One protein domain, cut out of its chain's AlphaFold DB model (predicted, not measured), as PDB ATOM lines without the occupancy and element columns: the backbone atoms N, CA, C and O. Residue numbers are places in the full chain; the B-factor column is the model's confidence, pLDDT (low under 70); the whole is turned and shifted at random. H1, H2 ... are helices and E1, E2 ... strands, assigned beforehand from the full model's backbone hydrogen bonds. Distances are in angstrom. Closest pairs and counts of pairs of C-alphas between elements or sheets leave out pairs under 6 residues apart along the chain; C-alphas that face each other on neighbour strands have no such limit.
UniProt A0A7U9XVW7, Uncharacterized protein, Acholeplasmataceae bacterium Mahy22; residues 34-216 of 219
ATOM      1  N   VAL A  34      53.692  94.045  48.304       86.31
ATOM      2  CA  VAL A  34      53.287  94.864  49.446       86.31
ATOM      3  C   VAL A  34      54.176  96.095  49.517       86.31
ATOM      4  O   VAL A  34      55.372  96.024  49.252       86.31
ATOM      5  N   GLU A  35      53.560  97.227  49.823       84.81
ATOM      6  CA  GLU A  35      54.248  98.497  50.010       84.81
ATOM      7  C   GLU A  35      54.377  98.723  51.514       84.81
ATOM      8  O   GLU A  35      53.367  98.779  52.212       84.81
ATOM      9  N   VAL A  36      55.619  98.772  51.986       88.56
ATOM     10  CA  VAL A  36      55.985  99.189  53.342       88.56
ATOM     11  C   VAL A  36      56.523 100.606  53.218       88.56
ATOM     12  O   VAL A  36      57.263 100.884  52.273       88.56
ATOM     13  N   THR A  37      56.143 101.499  54.124       89.88
ATOM     14  CA  THR A  37      56.553 102.908  54.087       89.88
ATOM     15  C   THR A  37      57.232 103.330  55.385       89.88
ATOM     16  O   THR A  37      57.206 102.615  56.386       89.88
ATOM     17  N   ASP A  38      57.808 104.533  55.385       89.25
ATOM     18  CA  ASP A  38      58.406 105.146  56.576       89.25
ATOM     19  C   ASP A  38      57.441 105.197  57.770       89.25
ATOM     20  O   ASP A  38      57.880 105.100  58.913       89.25
ATOM     21  N   ASP A  39      56.131 105.306  57.525       91.25
ATOM     22  CA  ASP A  39      55.103 105.345  58.573       91.25
ATOM     23  C   ASP A  39      55.003 104.022  59.356       91.25
ATOM     24  O   ASP A  39      54.546 104.021  60.501       91.25
ATOM     25  N   ASP A  40      55.446 102.907  58.764       91.62
ATOM     26  CA  ASP A  40      55.462 101.590  59.407       91.62
ATOM     27  C   ASP A  40      56.656 101.424  60.366       91.62
ATOM     28  O   ASP A  40      56.650 100.548  61.236       91.62
ATOM     29  N   LEU A  41      57.686 102.272  60.242       92.88
ATOM     30  CA  LEU A  41      58.880 102.208  61.079       92.88
ATOM     31  C   LEU A  41      58.601 102.675  62.518       92.88
ATOM     32  O   LEU A  41      57.814 103.602  62.747       92.88
ATOM     33  N   PRO A  42      59.305 102.114  63.522       92.12
ATOM     34  CA  PRO A  42      59.192 102.534  64.916       92.12
ATOM     35  C   PRO A  42      59.833 103.916  65.132       92.12
ATOM     36  O   PRO A  42      60.963 104.036  65.604       92.12
ATOM     37  N   GLN A  43      59.079 104.974  64.828       91.38
ATOM     38  CA  GLN A  43      59.537 106.370  64.786       91.38
ATOM     39  C   GLN A  43      60.419 106.785  65.973       91.38
ATOM     40  O   GLN A  43      61.473 107.392  65.796       91.38
ATOM     41  N   GLY A  44      60.014 106.428  67.200       87.62
ATOM     42  CA  GLY A  44      60.723 106.830  68.421       87.62
ATOM     43  C   GLY A  44      62.181 106.361  68.475       87.62
ATOM     44  O   GLY A  44      63.023 107.051  69.041       87.62
ATOM     45  N   ILE A  45      62.501 105.239  67.831       89.69
ATOM     46  CA  ILE A  45      63.825 104.610  67.891       89.69
ATOM     47  C   ILE A  45      64.865 105.394  67.093       89.69
ATOM     48  O   ILE A  45      66.000 105.533  67.544       89.69
ATOM     49  N   TYR A  46      64.466 105.977  65.966       88.50
ATOM     50  CA  TYR A  46      65.344 106.782  65.113       88.50
ATOM     51  C   TYR A  46      65.588 108.188  65.673       88.50
ATOM     52  O   TYR A  46      66.550 108.850  65.297       88.50
ATOM     53  N   THR A  47      64.752 108.646  66.611       86.00
ATOM     54  CA  THR A  47      64.917 109.960  67.256       86.00
ATOM     55  C   THR A  47      65.848 109.951  68.470       86.00
ATOM     56  O   THR A  47      66.194 111.018  68.986       86.00
ATOM     57  N   GLU A  48      66.251 108.771  68.948       84.19
ATOM     58  CA  GLU A  48      67.107 108.665  70.123       84.19
ATOM     59  C   GLU A  48      68.534 109.138  69.844       84.19
ATOM     60  O   GLU A  48      69.158 108.806  68.836       84.19
ATOM     61  N   THR A  49      69.087 109.883  70.803       75.25
ATOM     62  CA  THR A  49      70.472 110.361  70.740       75.25
ATOM     63  C   THR A  49      71.303 109.612  71.774       75.25
ATOM     64  O   THR A  49      71.269 109.909  72.966       75.25
ATOM     65  N   GLY A  50      72.046 108.597  71.333       82.50
ATOM     66  CA  GLY A  50      72.865 107.784  72.226       82.50
ATOM     67  C   GLY A  50      73.435 106.536  71.565       82.50
ATOM     68  O   GLY A  50      73.235 106.289  70.380       82.50
ATOM     69  N   ASP A  51      74.166 105.763  72.361       87.25
ATOM     70  CA  ASP A  51      74.637 104.437  71.978       87.25
ATOM     71  C   ASP A  51      73.461 103.448  72.018       87.25
ATOM     72  O   ASP A  51      72.888 103.207  73.085       87.25
ATOM     73  N   LEU A  52      73.080 102.912  70.854       87.56
ATOM     74  CA  LEU A  52      71.892 102.062  70.696       87.56
ATOM     75  C   LEU A  52      71.986 100.778  71.524       87.56
ATOM     76  O   LEU A  52      70.988 100.325  72.080       87.56
ATOM     77  N   GLU A  53      73.194 100.236  71.663       84.31
ATOM     78  CA  GLU A  53      73.486  99.059  72.478       84.31
ATOM     79  C   GLU A  53      73.215  99.314  73.970       84.31
ATOM     80  O   GLU A  53      72.571  98.519  74.654       84.31
ATOM     81  N   SER A  54      73.646 100.462  74.493       85.44
ATOM     82  CA  SER A  54      73.349 100.860  75.870       85.44
ATOM     83  C   SER A  54      71.851 101.098  76.088       85.44
ATOM     84  O   SER A  54      71.314 100.743  77.139       85.44
ATOM     85  N   ILE A  55      71.160 101.690  75.107       87.50
ATOM     86  CA  ILE A  55      69.712 101.940  75.181       87.50
ATOM     87  C   ILE A  55      68.939 100.617  75.177       87.50
ATOM     88  O   ILE A  55      68.047 100.438  76.010       87.50
ATOM     89  N   SER A  56      69.301  99.662  74.315       85.81
ATOM     90  CA  SER A  56      68.642  98.353  74.264       85.81
ATOM     91  C   SER A  56      68.756  97.618  75.609       85.81
ATOM     92  O   SER A  56      67.757  97.112  76.126       85.81
ATOM     93  N   GLN A  57      69.918  97.666  76.272       82.88
ATOM     94  CA  GLN A  57      70.092  97.093  77.614       82.88
ATOM     95  C   GLN A  57      69.157  97.716  78.667       82.88
ATOM     96  O   GLN A  57      68.693  97.016  79.570       82.88
ATOM     97  N   VAL A  58      68.840  99.013  78.569       86.31
ATOM     98  CA  VAL A  58      67.887  99.666  79.486       86.31
ATOM     99  C   VAL A  58      66.476  99.112  79.302       86.31
ATOM    100  O   VAL A  58      65.803  98.838  80.298       86.31
ATOM    101  N   TYR A  59      66.042  98.895  78.058       87.25
ATOM    102  CA  TYR A  59      64.747  98.265  77.769       87.25
ATOM    103  C   TYR A  59      64.669  96.862  78.370       87.25
ATOM    104  O   TYR A  59      63.681  96.518  79.016       87.25
ATOM    105  N   LEU A  60      65.752  96.098  78.243       82.12
ATOM    106  CA  LEU A  60      65.867  94.755  78.790       82.12
ATOM    107  C   LEU A  60      65.788  94.728  80.328       82.12
ATOM    108  O   LEU A  60      65.090  93.896  80.901       82.12
ATOM    109  N   LEU A  61      66.442  95.671  81.014       82.81
ATOM    110  CA  LEU A  61      66.318  95.825  82.470       82.81
ATOM    111  C   LEU A  61      64.913  96.270  82.895       82.81
ATOM    112  O   LEU A  61      64.443  95.889  83.969       82.81
ATOM    113  N   GLY A  62      64.234  97.056  82.055       84.12
ATOM    114  CA  GLY A  62      62.857  97.488  82.278       84.12
ATOM    115  C   GLY A  62      61.878  96.321  82.411       84.12
ATOM    116  O   GLY A  62      60.944  96.409  83.206       84.12
ATOM    117  N   ILE A  63      62.128  95.206  81.711       85.50
ATOM    118  CA  ILE A  63      61.271  94.006  81.717       85.50
ATOM    119  C   ILE A  63      61.056  93.488  83.148       85.50
ATOM    120  O   ILE A  63      59.948  93.098  83.505       85.50
ATOM    121  N   VAL A  64      62.082  93.560  84.003       81.12
ATOM    122  CA  VAL A  64      62.053  93.039  85.385       81.12
ATOM    123  C   VAL A  64      60.992  93.714  86.254       81.12
ATOM    124  O   VAL A  64      60.453  93.104  87.176       81.12
ATOM    125  N   VAL A  65      60.733  94.997  86.005       83.19
ATOM    126  CA  VAL A  65      59.826  95.823  86.817       83.19
ATOM    127  C   VAL A  65      58.515  96.138  86.098       83.19
ATOM    128  O   VAL A  65      57.638  96.776  86.682       83.19
ATOM    129  N   ALA A  66      58.393  95.712  84.843       86.81
ATOM    130  CA  ALA A  66      57.243  95.943  83.988       86.81
ATOM    131  C   ALA A  66      56.095  94.976  84.300       86.81
ATOM    132  O   ALA A  66      56.306  93.855  84.768       86.81
ATOM    133  N   SER A  67      54.866  95.415  84.015       85.38
ATOM    134  CA  SER A  67      53.713  94.513  84.007       85.38
ATOM    135  C   SER A  67      53.816  93.527  82.843       85.38
ATOM    136  O   SER A  67      54.462  93.839  81.845       85.38
ATOM    137  N   ASP A  68      53.148  92.376  82.930       81.00
ATOM    138  CA  ASP A  68      53.192  91.347  81.879       81.00
ATOM    139  C   ASP A  68      52.874  91.915  80.481       81.00
ATOM    140  O   ASP A  68      53.531  91.569  79.509       81.00
ATOM    141  N   ALA A  69      51.923  92.850  80.372       78.25
ATOM    142  CA  ALA A  69      51.582  93.493  79.098       78.25
ATOM    143  C   ALA A  69      52.686  94.443  78.588       78.25
ATOM    144  O   ALA A  69      52.940  94.530  77.386       78.25
ATOM    145  N   ASP A  70      53.367  95.139  79.497       89.69
ATOM    146  CA  ASP A  70      54.434  96.081  79.151       89.69
ATOM    147  C   ASP A  70      55.742  95.355  78.791       89.69
ATOM    148  O   ASP A  70      56.549  95.888  78.031       89.69
ATOM    149  N   GLN A  71      55.949  94.128  79.289       90.44
ATOM    150  CA  GLN A  71      57.136  93.316  78.996       90.44
ATOM    151  C   GLN A  71      57.286  93.058  77.493       90.44
ATOM    152  O   GLN A  71      58.361  93.288  76.944       90.44
ATOM    153  N   TYR A  72      56.206  92.680  76.804       91.12
ATOM    154  CA  TYR A  72      56.218  92.485  75.349       91.12
ATOM    155  C   TYR A  72      56.592  93.767  74.602       91.12
ATOM    156  O   TYR A  72      57.416  93.743  73.688       91.12
ATOM    157  N   THR A  73      56.042  94.909  75.026       91.62
ATOM    158  CA  THR A  73      56.363  96.216  74.428       91.62
ATOM    159  C   THR A  73      57.843  96.559  74.600       91.62
ATOM    160  O   THR A  73      58.477  97.064  73.672       91.62
ATOM    161  N   LEU A  74      58.420  96.245  75.763       92.06
ATOM    162  CA  LEU A  74      59.841  96.458  76.023       92.06
ATOM    163  C   LEU A  74      60.735  95.546  75.179       92.06
ATOM    164  O   LEU A  74      61.746  96.017  74.663       92.06
ATOM    165  N   ILE A  75      60.350  94.282  74.984       91.75
ATOM    166  CA  ILE A  75      61.057  93.355  74.086       91.75
ATOM    167  C   ILE A  75      60.996  93.863  72.648       91.75
ATOM    168  O   ILE A  75      62.014  93.876  71.965       91.75
ATOM    169  N   ASN A  76      59.842  94.353  72.192       93.06
ATOM    170  CA  ASN A  76      59.721  94.943  70.861       93.06
ATOM    171  C   ASN A  76      60.640  96.162  70.678       93.06
ATOM    172  O   ASN A  76      61.314  96.286  69.655       93.06
ATOM    173  N   GLY A  77      60.712  97.041  71.682       92.69
ATOM    174  CA  GLY A  77      61.661  98.157  71.689       92.69
ATOM    175  C   GLY A  77      63.110  97.671  71.622       92.69
ATOM    176  O   GLY A  77      63.858  98.091  70.742       92.69
ATOM    177  N   PHE A  78      63.478  96.723  72.491       91.31
ATOM    178  CA  PHE A  78      64.793  96.080  72.490       91.31
ATOM    179  C   PHE A  78      65.163  95.529  71.105       91.31
ATOM    180  O   PHE A  78      66.240  95.840  70.595       91.31
ATOM    181  N   MET A  79      64.265  94.763  70.477       92.38
ATOM    182  CA  MET A  79      64.504  94.142  69.174       92.38
ATOM    183  C   MET A  79      64.766  95.178  68.088       92.38
ATOM    184  O   MET A  79      65.701  95.027  67.309       92.38
ATOM    185  N   ASN A  80      63.995  96.260  68.056       94.38
ATOM    186  CA  ASN A  80      64.198  97.304  67.061       94.38
ATOM    187  C   ASN A  80      65.506  98.088  67.265       94.38
ATOM    188  O   ASN A  80      66.181  98.381  66.280       94.38
ATOM    189  N   TYR A  81      65.917  98.379  68.510       92.31
ATOM    190  CA  TYR A  81      67.249  98.955  68.754       92.31
ATOM    191  C   TYR A  81      68.362  98.008  68.305       92.31
ATOM    192  O   TYR A  81      69.321  98.454  67.683       92.31
ATOM    193  N   MET A  82      68.224  96.708  68.581       88.69
ATOM    194  CA  MET A  82      69.188  95.688  68.153       88.69
ATOM    195  C   MET A  82      69.285  95.571  66.632       88.69
ATOM    196  O   MET A  82      70.387  95.461  66.095       88.69
ATOM    197  N   ILE A  83      68.149  95.610  65.931       91.88
ATOM    198  CA  ILE A  83      68.098  95.600  64.467       91.88
ATOM    199  C   ILE A  83      68.816  96.835  63.914       91.88
ATOM    200  O   ILE A  83      69.724  96.694  63.095       91.88
ATOM    201  N   LEU A  84      68.469  98.032  64.400       92.69
ATOM    202  CA  LEU A  84      69.074  99.279  63.935       92.69
ATOM    203  C   LEU A  84      70.585  99.330  64.212       92.69
ATOM    204  O   LEU A  84      71.359  99.709  63.331       92.69
ATOM    205  N   ASP A  85      71.014  98.912  65.405       89.19
ATOM    206  CA  ASP A  85      72.431  98.815  65.773       89.19
ATOM    207  C   ASP A  85      73.185  97.847  64.854       89.19
ATOM    208  O   ASP A  85      74.251  98.184  64.336       89.19
ATOM    209  N   SER A  86      72.599  96.679  64.577       88.44
ATOM    210  CA  SER A  86      73.195  95.668  63.697       88.44
ATOM    211  C   SER A  86      73.343  96.173  62.263       88.44
ATOM    212  O   SER A  86      74.391  95.966  61.651       88.44
ATOM    213  N   ILE A  87      72.337  96.874  61.732       90.81
ATOM    214  CA  ILE A  87      72.409  97.480  60.397       90.81
ATOM    215  C   ILE A  87      73.534  98.514  60.356       90.81
ATOM    216  O   ILE A  87      74.416  98.414  59.502       90.81
ATOM    217  N   ARG A  88      73.552  99.463  61.299       90.31
ATOM    218  CA  ARG A  88      74.536 100.556  61.320       90.31
ATOM    219  C   ARG A  88      75.967 100.069  61.565       90.31
ATOM    220  O   ARG A  88      76.906 100.598  60.979       90.31
ATOM    221  N   LYS A  89      76.172  99.046  62.394       88.00
ATOM    222  CA  LYS A  89      77.522  98.521  62.667       88.00
ATOM    223  C   LYS A  89      78.050  97.615  61.555       88.00
ATOM    224  O   LYS A  89      79.243  97.678  61.256       88.00
ATOM    225  N   ASN A  90      77.193  96.783  60.958       86.62
ATOM    226  CA  ASN A  90      77.646  95.664  60.126       86.62
ATOM    227  C   ASN A  90      77.302  95.791  58.635       86.62
ATOM    228  O   ASN A  90      77.963  95.145  57.823       86.62
ATOM    229  N   ILE A  91      76.293  96.587  58.259       90.06
ATOM    230  CA  ILE A  91      75.771  96.635  56.881       90.06
ATOM    231  C   ILE A  91      75.910  98.036  56.276       90.06
ATOM    232  O   ILE A  91      76.626  98.204  55.289       90.06
ATOM    233  N   ASN A  92      75.247  99.033  56.865       91.81
ATOM    234  CA  ASN A  92      75.207 100.406  56.372       91.81
ATOM    235  C   ASN A  92      75.279 101.415  57.538       91.81
ATOM    236  O   ASN A  92      74.252 101.710  58.152       91.81
ATOM    237  N   PRO A  93      76.471 101.971  57.837       91.25
ATOM    238  CA  PRO A  93      76.671 102.949  58.913       91.25
ATOM    239  C   PRO A  93      75.876 104.242  58.786       91.25
ATOM    240  O   PRO A  93      75.603 104.877  59.803       91.25
ATOM    241  N   ASP A  94      75.495 104.606  57.563       91.69
ATOM    242  CA  ASP A  94      74.773 105.841  57.269       91.69
ATOM    243  C   ASP A  94      73.251 105.617  57.196       91.69
ATOM    244  O   ASP A  94      72.514 106.544  56.875       91.69
ATOM    245  N   TYR A  95      72.764 104.403  57.500       93.00
ATOM    246  CA  TYR A  95      71.342 104.063  57.439       93.00
ATOM    247  C   TYR A  95      70.509 104.904  58.414       93.00
ATOM    248  O   TYR A  95      70.619 104.765  59.641       93.00
ATOM    249  N   ASP A  96      69.651 105.758  57.865       92.25
ATOM    250  CA  ASP A  96      68.713 106.598  58.600       92.25
ATOM    251  C   ASP A  96      67.551 107.044  57.688       92.25
ATOM    252  O   ASP A  96      67.492 108.206  57.290       92.25
ATOM    253  N   PRO A  97      66.619 106.135  57.345       90.94
ATOM    254  CA  PRO A  97      65.539 106.402  56.388       90.94
ATOM    255  C   PRO A  97      64.531 107.456  56.867       90.94
ATOM    256  O   PRO A  97      63.751 107.975  56.078       90.94
ATOM    257  N   LEU A  98      64.517 107.776  58.167       90.88
ATOM    258  CA  LEU A  98      63.647 108.813  58.731       90.88
ATOM    259  C   LEU A  98      64.331 110.184  58.808       90.88
ATOM    260  O   LEU A  98      63.684 111.181  59.146       90.88
ATOM    261  N   ALA A  99      65.633 110.253  58.527       85.31
ATOM    262  CA  ALA A  99      66.344 111.511  58.436       85.31
ATOM    263  C   ALA A  99      66.169 112.111  57.036       85.31
ATOM    264  O   ALA A  99      66.301 111.433  56.026       85.31
ATOM    265  N   ASP A 100      65.917 113.420  56.975       76.50
ATOM    266  CA  ASP A 100      65.864 114.177  55.717       76.50
ATOM    267  C   ASP A 100      67.298 114.376  55.188       76.50
ATOM    268  O   ASP A 100      67.919 115.428  55.378       76.50
ATOM    269  N   LEU A 101      67.873 113.301  54.642       75.88
ATOM    270  CA  LEU A 101      69.230 113.244  54.106       75.88
ATOM    271  C   LEU A 101      69.196 113.281  52.575       75.88
ATOM    272  O   LEU A 101      68.417 112.601  51.921       75.88
ATOM    273  N   ASP A 102      70.115 114.042  51.980       68.62
ATOM    274  CA  ASP A 102      70.226 114.190  50.518       68.62
ATOM    275  C   ASP A 102      70.826 112.945  49.809       68.62
ATOM    276  O   ASP A 102      71.079 112.977  48.601       68.62
ATOM    277  N   THR A 103      71.119 111.863  50.540       76.81
ATOM    278  CA  THR A 103      71.804 110.665  50.025       76.81
ATOM    279  C   THR A 103      70.876 109.463  50.002       76.81
ATOM    280  O   THR A 103      70.501 108.960  51.056       76.81
ATOM    281  N   VAL A 104      70.610 108.953  48.798       78.50
ATOM    282  CA  VAL A 104      69.775 107.764  48.553       78.50
ATOM    283  C   VAL A 104      70.271 106.558  49.351       78.50
ATOM    284  O   VAL A 104      69.479 105.728  49.755       78.50
ATOM    285  N   GLU A 105      71.574 106.450  49.611       80.25
ATOM    286  CA  GLU A 105      72.161 105.343  50.366       80.25
ATOM    287  C   GLU A 105      71.709 105.272  51.834       80.25
ATOM    288  O   GLU A 105      71.771 104.193  52.417       80.25
ATOM    289  N   ALA A 106      71.254 106.377  52.433       88.19
ATOM    290  CA  ALA A 106      70.774 106.389  53.819       88.19
ATOM    291  C   ALA A 106      69.390 105.731  53.972       88.19
ATOM    292  O   ALA A 106      69.061 105.256  55.059       88.19
ATOM    293  N   ASP A 107      68.629 105.639  52.878       89.81
ATOM    294  CA  ASP A 107      67.256 105.127  52.870       89.81
ATOM    295  C   ASP A 107      67.189 103.592  52.835       89.81
ATOM    296  O   ASP A 107      66.142 103.007  53.101       89.81
ATOM    297  N   TYR A 108      68.304 102.916  52.523       92.56
ATOM    298  CA  TYR A 108      68.337 101.464  52.330       92.56
ATOM    299  C   TYR A 108      69.278 100.787  53.313       92.56
ATOM    300  O   TYR A 108      70.425 101.193  53.500       92.56
ATOM    301  N   VAL A 109      68.850  99.652  53.856       93.00
ATOM    302  CA  VAL A 109      69.747  98.726  54.558       93.00
ATOM    303  C   VAL A 109      70.839  98.241  53.605       93.00
ATOM    304  O   VAL A 109      72.015  98.195  53.957       93.00
ATOM    305  N   THR A 110      70.464  97.893  52.374       92.31
ATOM    306  CA  THR A 110      71.410  97.605  51.294       92.31
ATOM    307  C   THR A 110      70.795  97.956  49.949       92.31
ATOM    308  O   THR A 110      69.602  97.741  49.735       92.31
ATOM    309  N   TYR A 111      71.609  98.466  49.028       89.50
ATOM    310  CA  TYR A 111      71.149  98.891  47.712       89.50
ATOM    311  C   TYR A 111      72.044  98.323  46.606       89.50
ATOM    312  O   TYR A 111      73.197  98.723  46.439       89.50
ATOM    313  N   ASP A 112      71.492  97.402  45.813       85.31
ATOM    314  CA  ASP A 112      71.997  97.029  44.495       85.31
ATOM    315  C   ASP A 112      70.932  97.348  43.441       85.31
ATOM    316  O   ASP A 112      69.729  97.214  43.659       85.31
ATOM    317  N   LYS A 113      71.370  97.712  42.234       75.44
ATOM    318  CA  LYS A 113      70.464  98.034  41.124       75.44
ATOM    319  C   LYS A 113      69.455  96.913  40.828       75.44
ATOM    320  O   LYS A 113      68.394  97.182  40.269       75.44
ATOM    321  N   ASN A 114      69.801  95.659  41.120       83.00
ATOM    322  CA  ASN A 114      68.921  94.516  40.905       83.00
ATOM    323  C   ASN A 114      68.070  94.152  42.116       83.00
ATOM    324  O   ASN A 114      67.072  93.458  41.927       83.00
ATOM    325  N   PHE A 115      68.465  94.552  43.318       86.94
ATOM    326  CA  PHE A 115      67.788  94.191  44.551       86.94
ATOM    327  C   PHE A 115      68.196  95.144  45.668       86.94
ATOM    328  O   PHE A 115      69.386  95.389  45.865       86.94
ATOM    329  N   TYR A 116      67.225  95.619  46.429       90.69
ATOM    330  CA  TYR A 116      67.458  96.469  47.585       90.69
ATOM    331  C   TYR A 116      66.629  95.995  48.780       90.69
ATOM    332  O   TYR A 116      65.613  95.323  48.610       90.69
ATOM    333  N   ILE A 117      67.087  96.336  49.984       93.56
ATOM    334  CA  ILE A 117      66.340  96.179  51.236       93.56
ATOM    335  C   ILE A 117      66.147  97.578  51.806       93.56
ATOM    336  O   ILE A 117      67.137  98.237  52.130       93.56
ATOM    337  N   ASP A 118      64.894  98.001  51.923       91.25
ATOM    338  CA  ASP A 118      64.515  99.333  52.407       91.25
ATOM    339  C   ASP A 118      64.561  99.352  53.933       91.25
ATOM    340  O   ASP A 118      65.290 100.112  54.575       91.25
ATOM    341  N   TYR A 119      63.819  98.419  54.527       94.62
ATOM    342  CA  TYR A 119      63.488  98.436  55.939       94.62
ATOM    343  C   TYR A 119      63.671  97.063  56.556       94.62
ATOM    344  O   TYR A 119      63.273  96.051  55.981       94.62
ATOM    345  N   ILE A 120      64.219  97.037  57.767       96.00
ATOM    346  CA  ILE A 120      64.096  95.894  58.666       96.00
ATOM    347  C   ILE A 120      63.655  96.445  60.016       96.00
ATOM    348  O   ILE A 120      64.335  97.297  60.584       96.00
ATOM    349  N   TYR A 121      62.522  95.976  60.522       96.50
ATOM    350  CA  TYR A 121      61.987  96.397  61.815       96.50
ATOM    351  C   TYR A 121      61.181  95.270  62.458       96.50
ATOM    352  O   TYR A 121      60.885  94.256  61.828       96.50
ATOM    353  N   ALA A 122      60.850  95.441  63.732       96.75
ATOM    354  CA  ALA A 122      60.028  94.529  64.504       96.75
ATOM    355  C   ALA A 122      58.741  95.210  64.988       96.75
ATOM    356  O   ALA A 122      58.736  96.389  65.357       96.75
ATOM    357  N   ASN A 123      57.651  94.456  65.043       95.69
ATOM    358  CA  ASN A 123      56.398  94.874  65.661       95.69
ATOM    359  C   ASN A 123      55.777  93.728  66.465       95.69
ATOM    360  O   ASN A 123      56.096  92.559  66.258       95.69
ATOM    361  N   LEU A 124      54.860  94.060  67.374       94.81
ATOM    362  CA  LEU A 124      54.010  93.065  68.027       94.81
ATOM    363  C   LEU A 124      52.753  92.836  67.194       94.81
ATOM    364  O   LEU A 124      52.178  93.795  66.671       94.81
ATOM    365  N   ASN A 125      52.318  91.586  67.092       94.06
ATOM    366  CA  ASN A 125      50.989  91.256  66.585       94.06
ATOM    367  C   ASN A 125      49.964  91.115  67.729       94.06
ATOM    368  O   ASN A 125      50.298  91.244  68.909       94.06
ATOM    369  N   ASP A 126      48.712  90.825  67.368       92.88
ATOM    370  CA  ASP A 126      47.600  90.669  68.318       92.88
ATOM    371  C   ASP A 126      47.785  89.492  69.301       92.88
ATOM    372  O   ASP A 126      47.143  89.464  70.354       92.88
ATOM    373  N   ASP A 127      48.679  88.549  68.988       93.38
ATOM    374  CA  ASP A 127      48.991  87.363  69.792       93.38
ATOM    375  C   ASP A 127      50.242  87.552  70.681       93.38
ATOM    376  O   ASP A 127      50.724  86.595  71.284       93.38
ATOM    377  N   ASN A 128      50.760  88.783  70.804       93.25
ATOM    378  CA  ASN A 128      51.999  89.120  71.527       93.25
ATOM    379  C   ASN A 128      53.259  88.414  70.990       93.25
ATOM    380  O   ASN A 128      54.216  88.172  71.730       93.25
ATOM    381  N   GLN A 129      53.279  88.106  69.697       95.81
ATOM    382  CA  GLN A 129      54.452  87.587  68.999       95.81
ATOM    383  C   GLN A 129      55.234  88.744  68.377       95.81
ATOM    384  O   GLN A 129      54.651  89.752  67.971       95.81
ATOM    385  N   ILE A 130      56.554  88.587  68.271       96.44
ATOM    386  CA  ILE A 130      57.398  89.530  67.531       96.44
ATOM    387  C   ILE A 130      57.345  89.162  66.055       96.44
ATOM    388  O   ILE A 130      57.708  88.053  65.677       96.44
ATOM    389  N   VAL A 131      56.945  90.104  65.215       96.88
ATOM    390  CA  VAL A 131      57.036  89.997  63.762       96.88
ATOM    391  C   VAL A 131      58.214  90.844  63.313       96.88
ATOM    392  O   VAL A 131      58.195  92.056  63.497       96.88
ATOM    393  N   VAL A 132      59.254  90.215  62.765       96.50
ATOM    394  CA  VAL A 132      60.355  90.924  62.101       96.50
ATOM    395  C   VAL A 132      60.035  91.013  60.617       96.50
ATOM    396  O   VAL A 132      59.922  89.990  59.940       96.50
ATOM    397  N   THR A 133      59.917  92.236  60.124       96.50
ATOM    398  CA  THR A 133      59.576  92.561  58.742       96.50
ATOM    399  C   THR A 133      60.820  93.066  58.031       96.50
ATOM    400  O   THR A 133      61.416  94.046  58.465       96.50
ATOM    401  N   ALA A 134      61.203  92.415  56.933       95.56
ATOM    402  CA  ALA A 134      62.238  92.885  56.017       95.56
ATOM    403  C   ALA A 134      61.596  93.274  54.678       95.56
ATOM    404  O   ALA A 134      61.200  92.401  53.903       95.56
ATOM    405  N   ALA A 135      61.480  94.576  54.422       94.25
ATOM    406  CA  ALA A 135      60.973  95.137  53.176       94.25
ATOM    407  C   ALA A 135      62.082  95.179  52.125       94.25
ATOM    408  O   ALA A 135      63.208  95.595  52.403       94.25
ATOM    409  N   PHE A 136      61.771  94.715  50.922       92.31
ATOM    410  CA  PHE A 136      62.730  94.629  49.838       92.31
ATOM    411  C   PHE A 136      62.070  94.830  48.484       92.31
ATOM    412  O   PHE A 136      60.887  94.535  48.284       92.31
ATOM    413  N   GLY A 137      62.879  95.218  47.507       90.06
ATOM    414  CA  GLY A 137      62.396  95.401  46.156       90.06
ATOM    415  C   GLY A 137      63.451  95.261  45.075       90.06
ATOM    416  O   GLY A 137      64.593  94.856  45.299       90.06
ATOM    417  N   SER A 138      63.014  95.506  43.845       86.75
ATOM    418  CA  SER A 138      63.845  95.425  42.649       86.75
ATOM    419  C   SER A 138      63.332  96.369  41.573       86.75
ATOM    420  O   SER A 138      62.154  96.326  41.224       86.75
ATOM    421  N   ASP A 139      64.246  97.136  40.976       80.88
ATOM    422  CA  ASP A 139      63.951  98.061  39.874       80.88
ATOM    423  C   ASP A 139      64.513  97.611  38.512       80.88
ATOM    424  O   ASP A 139      64.253  98.241  37.482       80.88
ATOM    425  N   SER A 140      65.308  96.533  38.450       70.00
ATOM    426  CA  SER A 140      66.117  96.240  37.253       70.00
ATOM    427  C   SER A 140      65.350  95.616  36.084       70.00
ATOM    428  O   SER A 140      65.795  95.760  34.940       70.00
ATOM    429  N   ILE A 141      64.224  94.924  36.329       64.25
ATOM    430  CA  ILE A 141      63.435  94.242  35.276       64.25
ATOM    431  C   ILE A 141      61.920  94.322  35.522       64.25
ATOM    432  O   ILE A 141      61.166  94.634  34.600       64.25
ATOM    433  N   ILE A 142      61.459  94.026  36.737       69.19
ATOM    434  CA  ILE A 142      60.055  94.139  37.147       69.19
ATOM    435  C   ILE A 142      60.065  94.893  38.466       69.19
ATOM    436  O   ILE A 142      60.707  94.414  39.394       69.19
ATOM    437  N   LYS A 143      59.346  96.022  38.541       77.25
ATOM    438  CA  LYS A 143      59.174  96.732  39.809       77.25
ATOM    439  C   LYS A 143      58.348  95.869  40.758       77.25
ATOM    440  O   LYS A 143      57.142  95.698  40.545       77.25
ATOM    441  N   VAL A 144      59.016  95.313  41.756       81.56
ATOM    442  CA  VAL A 144      58.416  94.523  42.828       81.56
ATOM    443  C   VAL A 144      58.870  95.141  44.133       81.56
ATOM    444  O   VAL A 144      60.065  95.323  44.318       81.56
ATOM    445  N   ASP A 145      57.903  95.408  44.998       89.00
ATOM    446  CA  ASP A 145      58.087  95.814  46.385       89.00
ATOM    447  C   ASP A 145      57.377  94.733  47.205       89.00
ATOM    448  O   ASP A 145      56.254  94.343  46.866       89.00
ATOM    449  N   SER A 146      58.059  94.143  48.177       91.75
ATOM    450  CA  SER A 146      57.562  93.010  48.955       91.75
ATOM    451  C   SER A 146      58.150  93.044  50.363       91.75
ATOM    452  O   SER A 146      59.119  93.746  50.624       91.75
ATOM    453  N   ALA A 147      57.600  92.240  51.270       93.38
ATOM    454  CA  ALA A 147      58.131  92.095  52.619       93.38
ATOM    455  C   ALA A 147      58.239  90.623  53.016       93.38
ATOM    456  O   ALA A 147      57.332  89.837  52.747       93.38
ATOM    457  N   LEU A 148      59.349  90.242  53.640       93.62
ATOM    458  CA  LEU A 148      59.490  88.978  54.356       93.62
ATOM    459  C   LEU A 148      59.096  89.212  55.813       93.62
ATOM    460  O   LEU A 148      59.715  90.040  56.474       93.62
ATOM    461  N   ASN A 149      58.128  88.451  56.312       95.50
ATOM    462  CA  ASN A 149      57.705  88.495  57.707       95.50
ATOM    463  C   ASN A 149      58.166  87.221  58.410       95.50
ATOM    464  O   ASN A 149      57.879  86.115  57.949       95.50
ATOM    465  N   LEU A 150      58.869  87.375  59.528       95.25
ATOM    466  CA  LEU A 150      59.307  86.294  60.405       95.25
ATOM    467  C   LEU A 150      58.574  86.442  61.742       95.25
ATOM    468  O   LEU A 150      58.764  87.443  62.429       95.25
ATOM    469  N   VAL A 151      57.731  85.475  62.102       96.81
ATOM    470  CA  VAL A 151      56.901  85.528  63.313       96.81
ATOM    471  C   VAL A 151      57.531  84.675  64.403       96.81
ATOM    472  O   VAL A 151      57.706  83.467  64.235       96.81
ATOM    473  N   PHE A 152      57.844  85.300  65.532       97.06
ATOM    474  CA  PHE A 152      58.510  84.682  66.664       97.06
ATOM    475  C   PHE A 152      57.615  84.655  67.901       97.06
ATOM    476  O   PHE A 152      57.184  85.702  68.391       97.06
ATOM    477  N   ASP A 153      57.424  83.460  68.452       96.81
ATOM    478  CA  ASP A 153      56.920  83.304  69.814       96.81
ATOM    479  C   ASP A 153      57.967  83.797  70.810       96.81
ATOM    480  O   ASP A 153      59.166  83.570  70.623       96.81
ATOM    481  N   ILE A 154      57.501  84.438  71.881       94.06
ATOM    482  CA  ILE A 154      58.348  84.911  72.976       94.06
ATOM    483  C   ILE A 154      58.136  84.018  74.196       94.06
ATOM    484  O   ILE A 154      57.041  83.977  74.758       94.06
ATOM    485  N   ASP A 155      59.206  83.367  74.643       92.88
ATOM    486  CA  ASP A 155      59.270  82.724  75.953       92.88
ATOM    487  C   ASP A 155      60.093  83.592  76.910       92.88
ATOM    488  O   ASP A 155      61.247  83.922  76.629       92.88
ATOM    489  N   LEU A 156      59.487  83.999  78.024       89.06
ATOM    490  CA  LEU A 156      60.104  84.874  79.016       89.06
ATOM    491  C   LEU A 156      60.643  84.050  80.183       89.06
ATOM    492  O   LEU A 156      59.876  83.435  80.923       89.06
ATOM    493  N   ASP A 157      61.953  84.125  80.418       86.12
ATOM    494  CA  ASP A 157      62.587  83.571  81.613       86.12
ATOM    495  C   ASP A 157      63.000  84.711  82.546       86.12
ATOM    496  O   ASP A 157      64.130  85.210  82.531       86.12
ATOM    497  N   ILE A 158      62.030  85.152  83.349       81.81
ATOM    498  CA  ILE A 158      62.227  86.175  84.374       81.81
ATOM    499  C   ILE A 158      62.179  85.496  85.738       81.81
ATOM    500  O   ILE A 158      61.126  85.144  86.272       81.81
ATOM    501  N   SER A 159      63.350  85.340  86.339       76.06
ATOM    502  CA  SER A 159      63.529  84.793  87.675       76.06
ATOM    503  C   SER A 159      64.574  85.593  88.454       76.06
ATOM    504  O   SER A 159      65.285  86.442  87.924       76.06
ATOM    505  N   PHE A 160      64.720  85.311  89.752       65.62
ATOM    506  CA  PHE A 160      65.795  85.918  90.552       65.62
ATOM    507  C   PHE A 160      67.205  85.565  90.049       65.62
ATOM    508  O   PHE A 160      68.173  86.209  90.447       65.62
ATOM    509  N   THR A 161      67.328  84.517  89.233       70.12
ATOM    510  CA  THR A 161      68.603  83.959  88.766       70.12
ATOM    511  C   THR A 161      68.835  84.134  87.271       70.12
ATOM    512  O   THR A 161      69.960  83.937  86.826       70.12
ATOM    513  N   ASN A 162      67.803  84.495  86.509       74.56
ATOM    514  CA  ASN A 162      67.901  84.744  85.081       74.56
ATOM    515  C   ASN A 162      66.951  85.871  84.674       74.56
ATOM    516  O   ASN A 162      65.819  85.924  85.144       74.56
ATOM    517  N   ILE A 163      67.426  86.763  83.815       80.00
ATOM    518  CA  ILE A 163      66.581  87.726  83.117       80.00
ATOM    519  C   ILE A 163      66.906  87.521  81.653       80.00
ATOM    520  O   ILE A 163      68.028  87.800  81.219       80.00
ATOM    521  N   GLY A 164      65.935  86.997  80.928       84.50
ATOM    522  CA  GLY A 164      66.132  86.630  79.549       84.50
ATOM    523  C   GLY A 164      64.834  86.325  78.838       84.50
ATOM    524  O   GLY A 164      63.756  86.271  79.432       84.50
ATOM    525  N   PHE A 165      64.969  86.123  77.539       89.75
ATOM    526  CA  PHE A 165      63.892  85.634  76.707       89.75
ATOM    527  C   PHE A 165      64.459  84.786  75.577       89.75
ATOM    528  O   PHE A 165      65.617  84.945  75.173       89.75
ATOM    529  N   THR A 166      63.613  83.912  75.056       94.00
ATOM    530  CA  THR A 166      63.875  83.147  73.848       94.00
ATOM    531  C   THR A 166      62.809  83.484  72.819       94.00
ATOM    532  O   THR A 166      61.616  83.343  73.073       94.00
ATOM    533  N   LEU A 167      63.250  83.926  71.646       94.88
ATOM    534  CA  LEU A 167      62.423  84.044  70.455       94.88
ATOM    535  C   LEU A 167      62.526  82.747  69.668       94.88
ATOM    536  O   LEU A 167      63.637  82.304  69.382       94.88
ATOM    537  N   THR A 168      61.394  82.159  69.300       96.81
ATOM    538  CA  THR A 168      61.344  80.951  68.465       96.81
ATOM    539  C   THR A 168      60.535  81.235  67.217       96.81
ATOM    540  O   THR A 168      59.378  81.630  67.326       96.81
ATOM    541  N   LEU A 169      61.120  81.038  66.033       96.19
ATOM    542  CA  LEU A 169      60.402  81.224  64.773       96.19
ATOM    543  C   LEU A 169      59.283  80.184  64.664       96.19
ATOM    544  O   LEU A 169      59.545  78.981  64.652       96.19
ATOM    545  N   VAL A 170      58.043  80.650  64.560       95.81
ATOM    546  CA  VAL A 170      56.854  79.788  64.466       95.81
ATOM    547  C   VAL A 170      56.166  79.864  63.115       95.81
ATOM    548  O   VAL A 170      55.551  78.885  62.692       95.81
ATOM    549  N   ASP A 171      56.313  80.982  62.410       94.94
ATOM    550  CA  ASP A 171      55.797  81.146  61.057       94.94
ATOM    551  C   ASP A 171      56.675  82.105  60.255       94.94
ATOM    552  O   ASP A 171      57.389  82.944  60.812       94.94
ATOM    553  N   TYR A 172      56.619  81.988  58.931       93.75
ATOM    554  CA  TYR A 172      57.168  83.001  58.052       93.75
ATOM    555  C   TYR A 172      56.399  83.107  56.737       93.75
ATOM    556  O   TYR A 172      55.936  82.120  56.151       93.75
ATOM    557  N   SER A 173      56.293  84.333  56.240       92.44
ATOM    558  CA  SER A 173      55.539  84.641  55.034       92.44
ATOM    559  C   SER A 173      56.286  85.615  54.138       92.44
ATOM    560  O   SER A 173      57.108  86.414  54.579       92.44
ATOM    561  N   LEU A 174      55.983  85.543  52.847       90.56
ATOM    562  CA  LEU A 174      56.342  86.571  51.888       90.56
ATOM    563  C   LEU A 174      55.073  87.352  51.553       90.56
ATOM    564  O   LEU A 174      54.171  86.813  50.905       90.56
ATOM    565  N   SER A 175      54.990  88.596  52.030       87.81
ATOM    566  CA  SER A 175      53.746  89.362  52.107       87.81
ATOM    567  C   SER A 175      52.681  88.515  52.830       87.81
ATOM    568  O   SER A 175      52.971  87.922  53.872       87.81
ATOM    569  N   ASP A 176      51.487  88.370  52.261       83.44
ATOM    570  CA  ASP A 176      50.392  87.569  52.824       83.44
ATOM    571  C   ASP A 176      50.501  86.067  52.490       83.44
ATOM    572  O   ASP A 176      49.602  85.275  52.778       83.44
ATOM    573  N   THR A 177      51.588  85.645  51.837       85.75
ATOM    574  CA  THR A 177      51.778  84.254  51.418       85.75
ATOM    575  C   THR A 177      52.658  83.513  52.418       85.75
ATOM    576  O   THR A 177      53.882  83.630  52.375       85.75
ATOM    577  N   ALA A 178      52.044  82.709  53.289       88.00
ATOM    578  CA  ALA A 178      52.768  81.796  54.173       88.00
ATOM    579  C   ALA A 178      53.623  80.805  53.367       88.00
ATOM    580  O   ALA A 178      53.178  80.247  52.353       88.00
ATOM    581  N   LEU A 179      54.854  80.578  53.819       86.69
ATOM    582  CA  LEU A 179      55.816  79.712  53.150       86.69
ATOM    583  C   LEU A 179      56.140  78.484  54.010       86.69
ATOM    584  O   LEU A 179      56.046  78.479  55.228       86.69
ATOM    585  N   SER A 180      56.522  77.386  53.356       88.62
ATOM    586  CA  SER A 180      56.906  76.154  54.060       88.62
ATOM    587  C   SER A 180      58.312  76.282  54.632       88.62
ATOM    588  O   SER A 180      59.217  76.659  53.889       88.62
ATOM    589  N   PHE A 181      58.546  75.875  55.883       88.69
ATOM    590  CA  PHE A 181      59.888  75.854  56.492       88.69
ATOM    591  C   PHE A 181      60.936  75.124  55.643       88.69
ATOM    592  O   PHE A 181      62.090  75.518  55.647       88.69
ATOM    593  N   GLN A 182      60.544  74.172  54.788       87.88
ATOM    594  CA  GLN A 182      61.467  73.515  53.850       87.88
ATOM    595  C   GLN A 182      62.180  74.487  52.898       87.88
ATOM    596  O   GLN A 182      63.310  74.235  52.480       87.88
ATOM    597  N   VAL A 183      61.513  75.575  52.501       85.38
ATOM    598  CA  VAL A 183      62.119  76.609  51.649       85.38
ATOM    599  C   VAL A 183      63.134  77.419  52.460       85.38
ATOM    600  O   VAL A 183      64.229  77.678  51.959       85.38
ATOM    601  N   LEU A 184      62.820  77.736  53.717       86.00
ATOM    602  CA  LEU A 184      63.737  78.404  54.636       86.00
ATOM    603  C   LEU A 184      64.951  77.524  54.958       86.00
ATOM    604  O   LEU A 184      66.077  77.983  54.797       86.00
ATOM    605  N   ASP A 185      64.744  76.248  55.292       87.88
ATOM    606  CA  ASP A 185      65.797  75.249  55.512       87.88
ATOM    607  C   ASP A 185      66.746  75.188  54.314       87.88
ATOM    608  O   ASP A 185      67.972  75.176  54.454       87.88
ATOM    609  N   PHE A 186      66.180  75.172  53.103       86.19
ATOM    610  CA  PHE A 186      66.965  75.153  51.881       86.19
ATOM    611  C   PHE A 186      67.828  76.409  51.748       86.19
ATOM    612  O   PHE A 186      69.017  76.271  51.461       86.19
ATOM    613  N   ILE A 187      67.270  77.603  51.968       84.44
ATOM    614  CA  ILE A 187      68.017  78.868  51.912       84.44
ATOM    615  C   ILE A 187      69.126  78.870  52.969       84.44
ATOM    616  O   ILE A 187      70.292  79.078  52.640       84.44
ATOM    617  N   MET A 188      68.785  78.539  54.212       85.81
ATOM    618  CA  MET A 188      69.705  78.533  55.351       85.81
ATOM    619  C   MET A 188      70.818  77.492  55.196       85.81
ATOM    620  O   MET A 188      71.936  77.720  55.641       85.81
ATOM    621  N   SER A 189      70.572  76.388  54.481       87.62
ATOM    622  CA  SER A 189      71.611  75.405  54.132       87.62
ATOM    623  C   SER A 189      72.685  75.935  53.172       87.62
ATOM    624  O   SER A 189      73.694  75.264  52.946       87.62
ATOM    625  N   LYS A 190      72.450  77.091  52.537       89.56
ATOM    626  CA  LYS A 190      73.389  77.741  51.609       89.56
ATOM    627  C   LYS A 190      74.192  78.864  52.251       89.56
ATOM    628  O   LYS A 190      75.114  79.352  51.602       89.56
ATOM    629  N   LEU A 191      73.838  79.270  53.464       87.88
ATOM    630  CA  LEU A 191      74.495  80.352  54.182       87.88
ATOM    631  C   LEU A 191      75.577  79.799  55.110       87.88
ATOM    632  O   LEU A 191      75.471  78.674  55.606       87.88
ATOM    633  N   ASP A 192      76.610  80.602  55.354       90.00
ATOM    634  CA  ASP A 192      77.563  80.329  56.426       90.00
ATOM    635  C   ASP A 192      76.920  80.721  57.761       90.00
ATOM    636  O   ASP A 192      76.989  81.867  58.203       90.00
ATOM    637  N   LYS A 193      76.221  79.759  58.373       90.12
ATOM    638  CA  LYS A 193      75.524  79.972  59.646       90.12
ATOM    639  C   LYS A 193      76.480  80.425  60.746       90.12
ATOM    640  O   LYS A 193      76.138  81.317  61.506       90.12
ATOM    641  N   THR A 194      77.690  79.866  60.782       89.94
ATOM    642  CA  THR A 194      78.686  80.189  61.810       89.94
ATOM    643  C   THR A 194      79.153  81.634  61.695       89.94
ATOM    644  O   THR A 194      79.320  82.307  62.711       89.94
ATOM    645  N   GLU A 195      79.348  82.126  60.471       87.88
ATOM    646  CA  GLU A 195      79.678  83.532  60.244       87.88
ATOM    647  C   GLU A 195      78.543  84.457  60.700       87.88
ATOM    648  O   GLU A 195      78.809  85.422  61.410       87.88
ATOM    649  N   ILE A 196      77.289  84.146  60.347       84.00
ATOM    650  CA  ILE A 196      76.122  84.969  60.707       84.00
ATOM    651  C   ILE A 196      75.902  84.989  62.225       84.00
ATOM    652  O   ILE A 196      75.769  86.056  62.818       84.00
ATOM    653  N   GLU A 197      75.896  83.826  62.874       85.88
ATOM    654  CA  GLU A 197      75.707  83.711  64.325       85.88
ATOM    655  C   GLU A 197      76.827  84.429  65.095       85.88
ATOM    656  O   GLU A 197      76.576  85.053  66.124       85.88
ATOM    657  N   GLY A 198      78.054  84.420  64.559       80.94
ATOM    658  CA  GLY A 198      79.200  85.129  65.129       80.94
ATOM    659  C   GLY A 198      79.147  86.658  65.019       80.94
ATOM    660  O   GLY A 198      79.954  87.326  65.665       80.94
ATOM    661  N   GLN A 199      78.226  87.222  64.231       79.12
ATOM    662  CA  GLN A 199      78.033  88.675  64.111       79.12
ATOM    663  C   GLN A 199      77.104  89.250  65.192       79.12
ATOM    664  O   GLN A 199      76.993  90.472  65.309       79.12
ATOM    665  N   MET A 200      76.455  88.398  65.992       73.88
ATOM    666  CA  MET A 200      75.571  88.846  67.066       73.88
ATOM    667  C   MET A 200      76.376  89.529  68.174       73.88
ATOM    668  O   MET A 200      77.209  88.910  68.836       73.88
ATOM    669  N   SER A 201      76.105  90.815  68.403       70.56
ATOM    670  CA  SER A 201      76.696  91.582  69.506       70.56
ATOM    671  C   SER A 201      76.104  91.195  70.864       70.56
ATOM    672  O   SER A 201      76.784  91.277  71.885       70.56
ATOM    673  N   MET A 202      74.844  90.749  70.879       76.62
ATOM    674  CA  MET A 202      74.121  90.330  72.078       76.62
ATOM    675  C   MET A 202      73.279  89.088  71.826       76.62
ATOM    676  O   MET A 202      72.607  88.982  70.799       76.62
ATOM    677  N   GLY A 203      73.231  88.215  72.831       82.88
ATOM    678  CA  GLY A 203      72.475  86.969  72.787       82.88
ATOM    679  C   GLY A 203      73.118  85.915  71.890       82.88
ATOM    680  O   GLY A 203      74.244  86.064  71.421       82.88
ATOM    681  N   VAL A 204      72.387  84.830  71.683       89.19
ATOM    682  CA  VAL A 204      72.805  83.675  70.891       89.19
ATOM    683  C   VAL A 204      71.731  83.410  69.852       89.19
ATOM    684  O   VAL A 204      70.588  83.108  70.199       89.19
ATOM    685  N   LEU A 205      72.105  83.543  68.584       89.19
ATOM    686  CA  LEU A 205      71.303  83.106  67.451       89.19
ATOM    687  C   LEU A 205      71.661  81.651  67.134       89.19
ATOM    688  O   LEU A 205      72.839  81.319  67.048       89.19
ATOM    689  N   ASP A 206      70.647  80.811  66.962       92.50
ATOM    690  CA  ASP A 206      70.773  79.434  66.492       92.50
ATOM    691  C   ASP A 206      69.892  79.272  65.247       92.50
ATOM    692  O   ASP A 206      68.656  79.271  65.315       92.50
ATOM    693  N   LEU A 207      70.539  79.182  64.085       89.38
ATOM    694  CA  LEU A 207      69.894  79.038  62.779       89.38
ATOM    695  C   LEU A 207      69.549  77.580  62.434       89.38
ATOM    696  O   LEU A 207      69.025  77.322  61.344       89.38
ATOM    697  N   ASP A 208      69.880  76.612  63.289       89.31
ATOM    698  CA  ASP A 208      69.432  75.222  63.164       89.31
ATOM    699  C   ASP A 208      68.075  75.015  63.848       89.31
ATOM    700  O   ASP A 208      67.244  74.266  63.334       89.31
ATOM    701  N   THR A 209      67.824  75.700  64.968       91.06
ATOM    702  CA  THR A 209      66.530  75.664  65.676       91.06
ATOM    703  C   THR A 209      65.660  76.894  65.452       91.06
ATOM    704  O   THR A 209      64.531  76.923  65.937       91.06
ATOM    705  N   TYR A 210      66.149  77.887  64.708       93.25
ATOM    706  CA  TYR A 210      65.473  79.166  64.479       93.25
ATOM    707  C   TYR A 210      65.114  79.893  65.774       93.25
ATOM    708  O   TYR A 210      64.013  80.427  65.933       93.25
ATOM    709  N   THR A 211      66.067  79.903  66.703       94.75
ATOM    710  CA  THR A 211      65.895  80.526  68.012       94.75
ATOM    711  C   THR A 211      66.899  81.637  68.236       94.75
ATOM    712  O   THR A 211      68.070  81.505  67.891       94.75
ATOM    713  N   TYR A 212      66.457  82.706  68.888       91.56
ATOM    714  CA  TYR A 212      67.337  83.719  69.451       91.56
ATOM    715  C   TYR A 212      67.143  83.759  70.962       91.56
ATOM    716  O   TYR A 212      66.022  83.932  71.428       91.56
ATOM    717  N   THR A 213      68.216  83.587  71.726       91.00
ATOM    718  CA  THR A 213      68.166  83.586  73.191       91.00
ATOM    719  C   THR A 213      69.020  84.701  73.756       91.00
ATOM    720  O   THR A 213      70.179  84.861  73.379       91.00
ATOM    721  N   LEU A 214      68.472  85.430  74.717       88.19
ATOM    722  CA  LEU A 214      69.191  86.446  75.466       88.19
ATOM    723  C   LEU A 214      69.100  86.143  76.959       88.19
ATOM    724  O   LEU A 214      68.018  85.880  77.470       88.19
ATOM    725  N   SER A 215      70.237  86.198  77.651       82.81
ATOM    726  CA  SER A 215      70.360  85.976  79.095       82.81
ATOM    727  C   SER A 215      71.358  86.978  79.667       82.81
ATOM    728  O   SER A 215      72.505  87.039  79.229       82.81
ATOM    729  N   ILE A 216      70.926  87.789  80.636       72.81
ATOM    730  CA  ILE A 216      71.764  88.847  81.229       72.81
ATOM    731  C   ILE A 216      72.638  88.306  82.363       72.81
ATOM    732  O   ILE A 216      73.764  88.757  82.570       72.81
TER     733      ILE A 216
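This is residues 34 to 216 of the 219 residues of an uncharacterized protein of Acholeplasmataceae bacterium Mahy22 (UniProt A0A7U9XVW7). A seven-stranded antiparallel sheet, twisted and curled like part of a barrel, has the long helix H3 slanting over one face; H2 folds back along H3 as a helical hairpin. H1 packs on H3, while the short helices H4, H5 and H6 only graze the sheet. The printed part has 183 residues, with named elements in the order H1 H2 H3 H4 E1 E2 E3 E4 E5 H5 H6 E6 E7; the sheet order is E1, E2, E3, E4, E5, E7, E6, and the class is mixed, helices and strands. E1 to E5 form a meander, each strand the antiparallel neighbour of the one before. The whole is compact, with a radius of gyration of the C-alphas of 16.6 A and spans of 56 by 41 by 33 A.

E4, residues 144 to 158, is an inner strand between E3, residues 130 to 138, and E5, residues 163 to 174. N 134 and O 148 of E3 and E4 are 2.8 A apart, and N 155 and O 166 of E4 and E5 are 2.9 A apart, both within hydrogen-bond range. E5 bends by 54 degrees at residue 171. E2, residues 115 to 124, forms a hairpin with E3, with N 133 and O 121 at 2.8 A, and another with edge strand E1, residues 110 to 112, with N 112 and O 115 at 2.9 A. E7, residues 211 to 215, is the neighbour of E5, with N 167 and O 212 at 2.8 A, and forms a hairpin with edge strand E6, residues 204 to 206, with N 204 and O 213 at 2.8 A. H3, residues 68 to 90, is on the sheet at a height of 6.6 A, over E3 and slantwise to the strands at 34 degrees on the local plane; its closest C-alphas to E2 are those of Asn 80 and Ala 122, 5.6 A. H2, residues 52 to 65, touches H3 at Ser 56 and Phe 78, whose C-alphas are 4.8 A apart, with a shallow tilt of 14 degrees, opposite ways; H2 only grazes the sheet, with residues 60 to 64. H1, residues 43 to 46, only just touches residues 77 to 81 of H3, with 3 pairs of C-alphas within 8 A, the closest being those of Ile 45 and Tyr 81, 6.7 A. H4, residues 104 to 107, H5, residues 181 to 188, and H6, residues 193 to 197, only graze the sheet; H5 and H6 meet only through their link. Every O i to N i+4 pair is within hydrogen-bond range in H5 and H6, against 8 of 10 in H2 and 17 of 19 in H3; H1 and H4 are too short for such a pair.

H1 begins at C-alpha 43, (59.537, 106.370, 64.786), and E7 ends at C-alpha 215, (70.360, 85.976, 79.095). E4 is 42.5 A long, from C-alpha 144 at (58.416, 94.523, 42.828); H3 measures 33.0 A, E5 32.9 A, E2 27.2 A, E3 26.4 A and H2 21.1 A.

The C-alphas farthest apart, those of Ile 141 and Phe 160, are 55.9 A apart. The printed part has no cut; the link from H3 to H4, residues 91 to 103, is long. The mean pLDDT of the printed part is 87.8, with residues 102, 141 to 142 and 160 under 70.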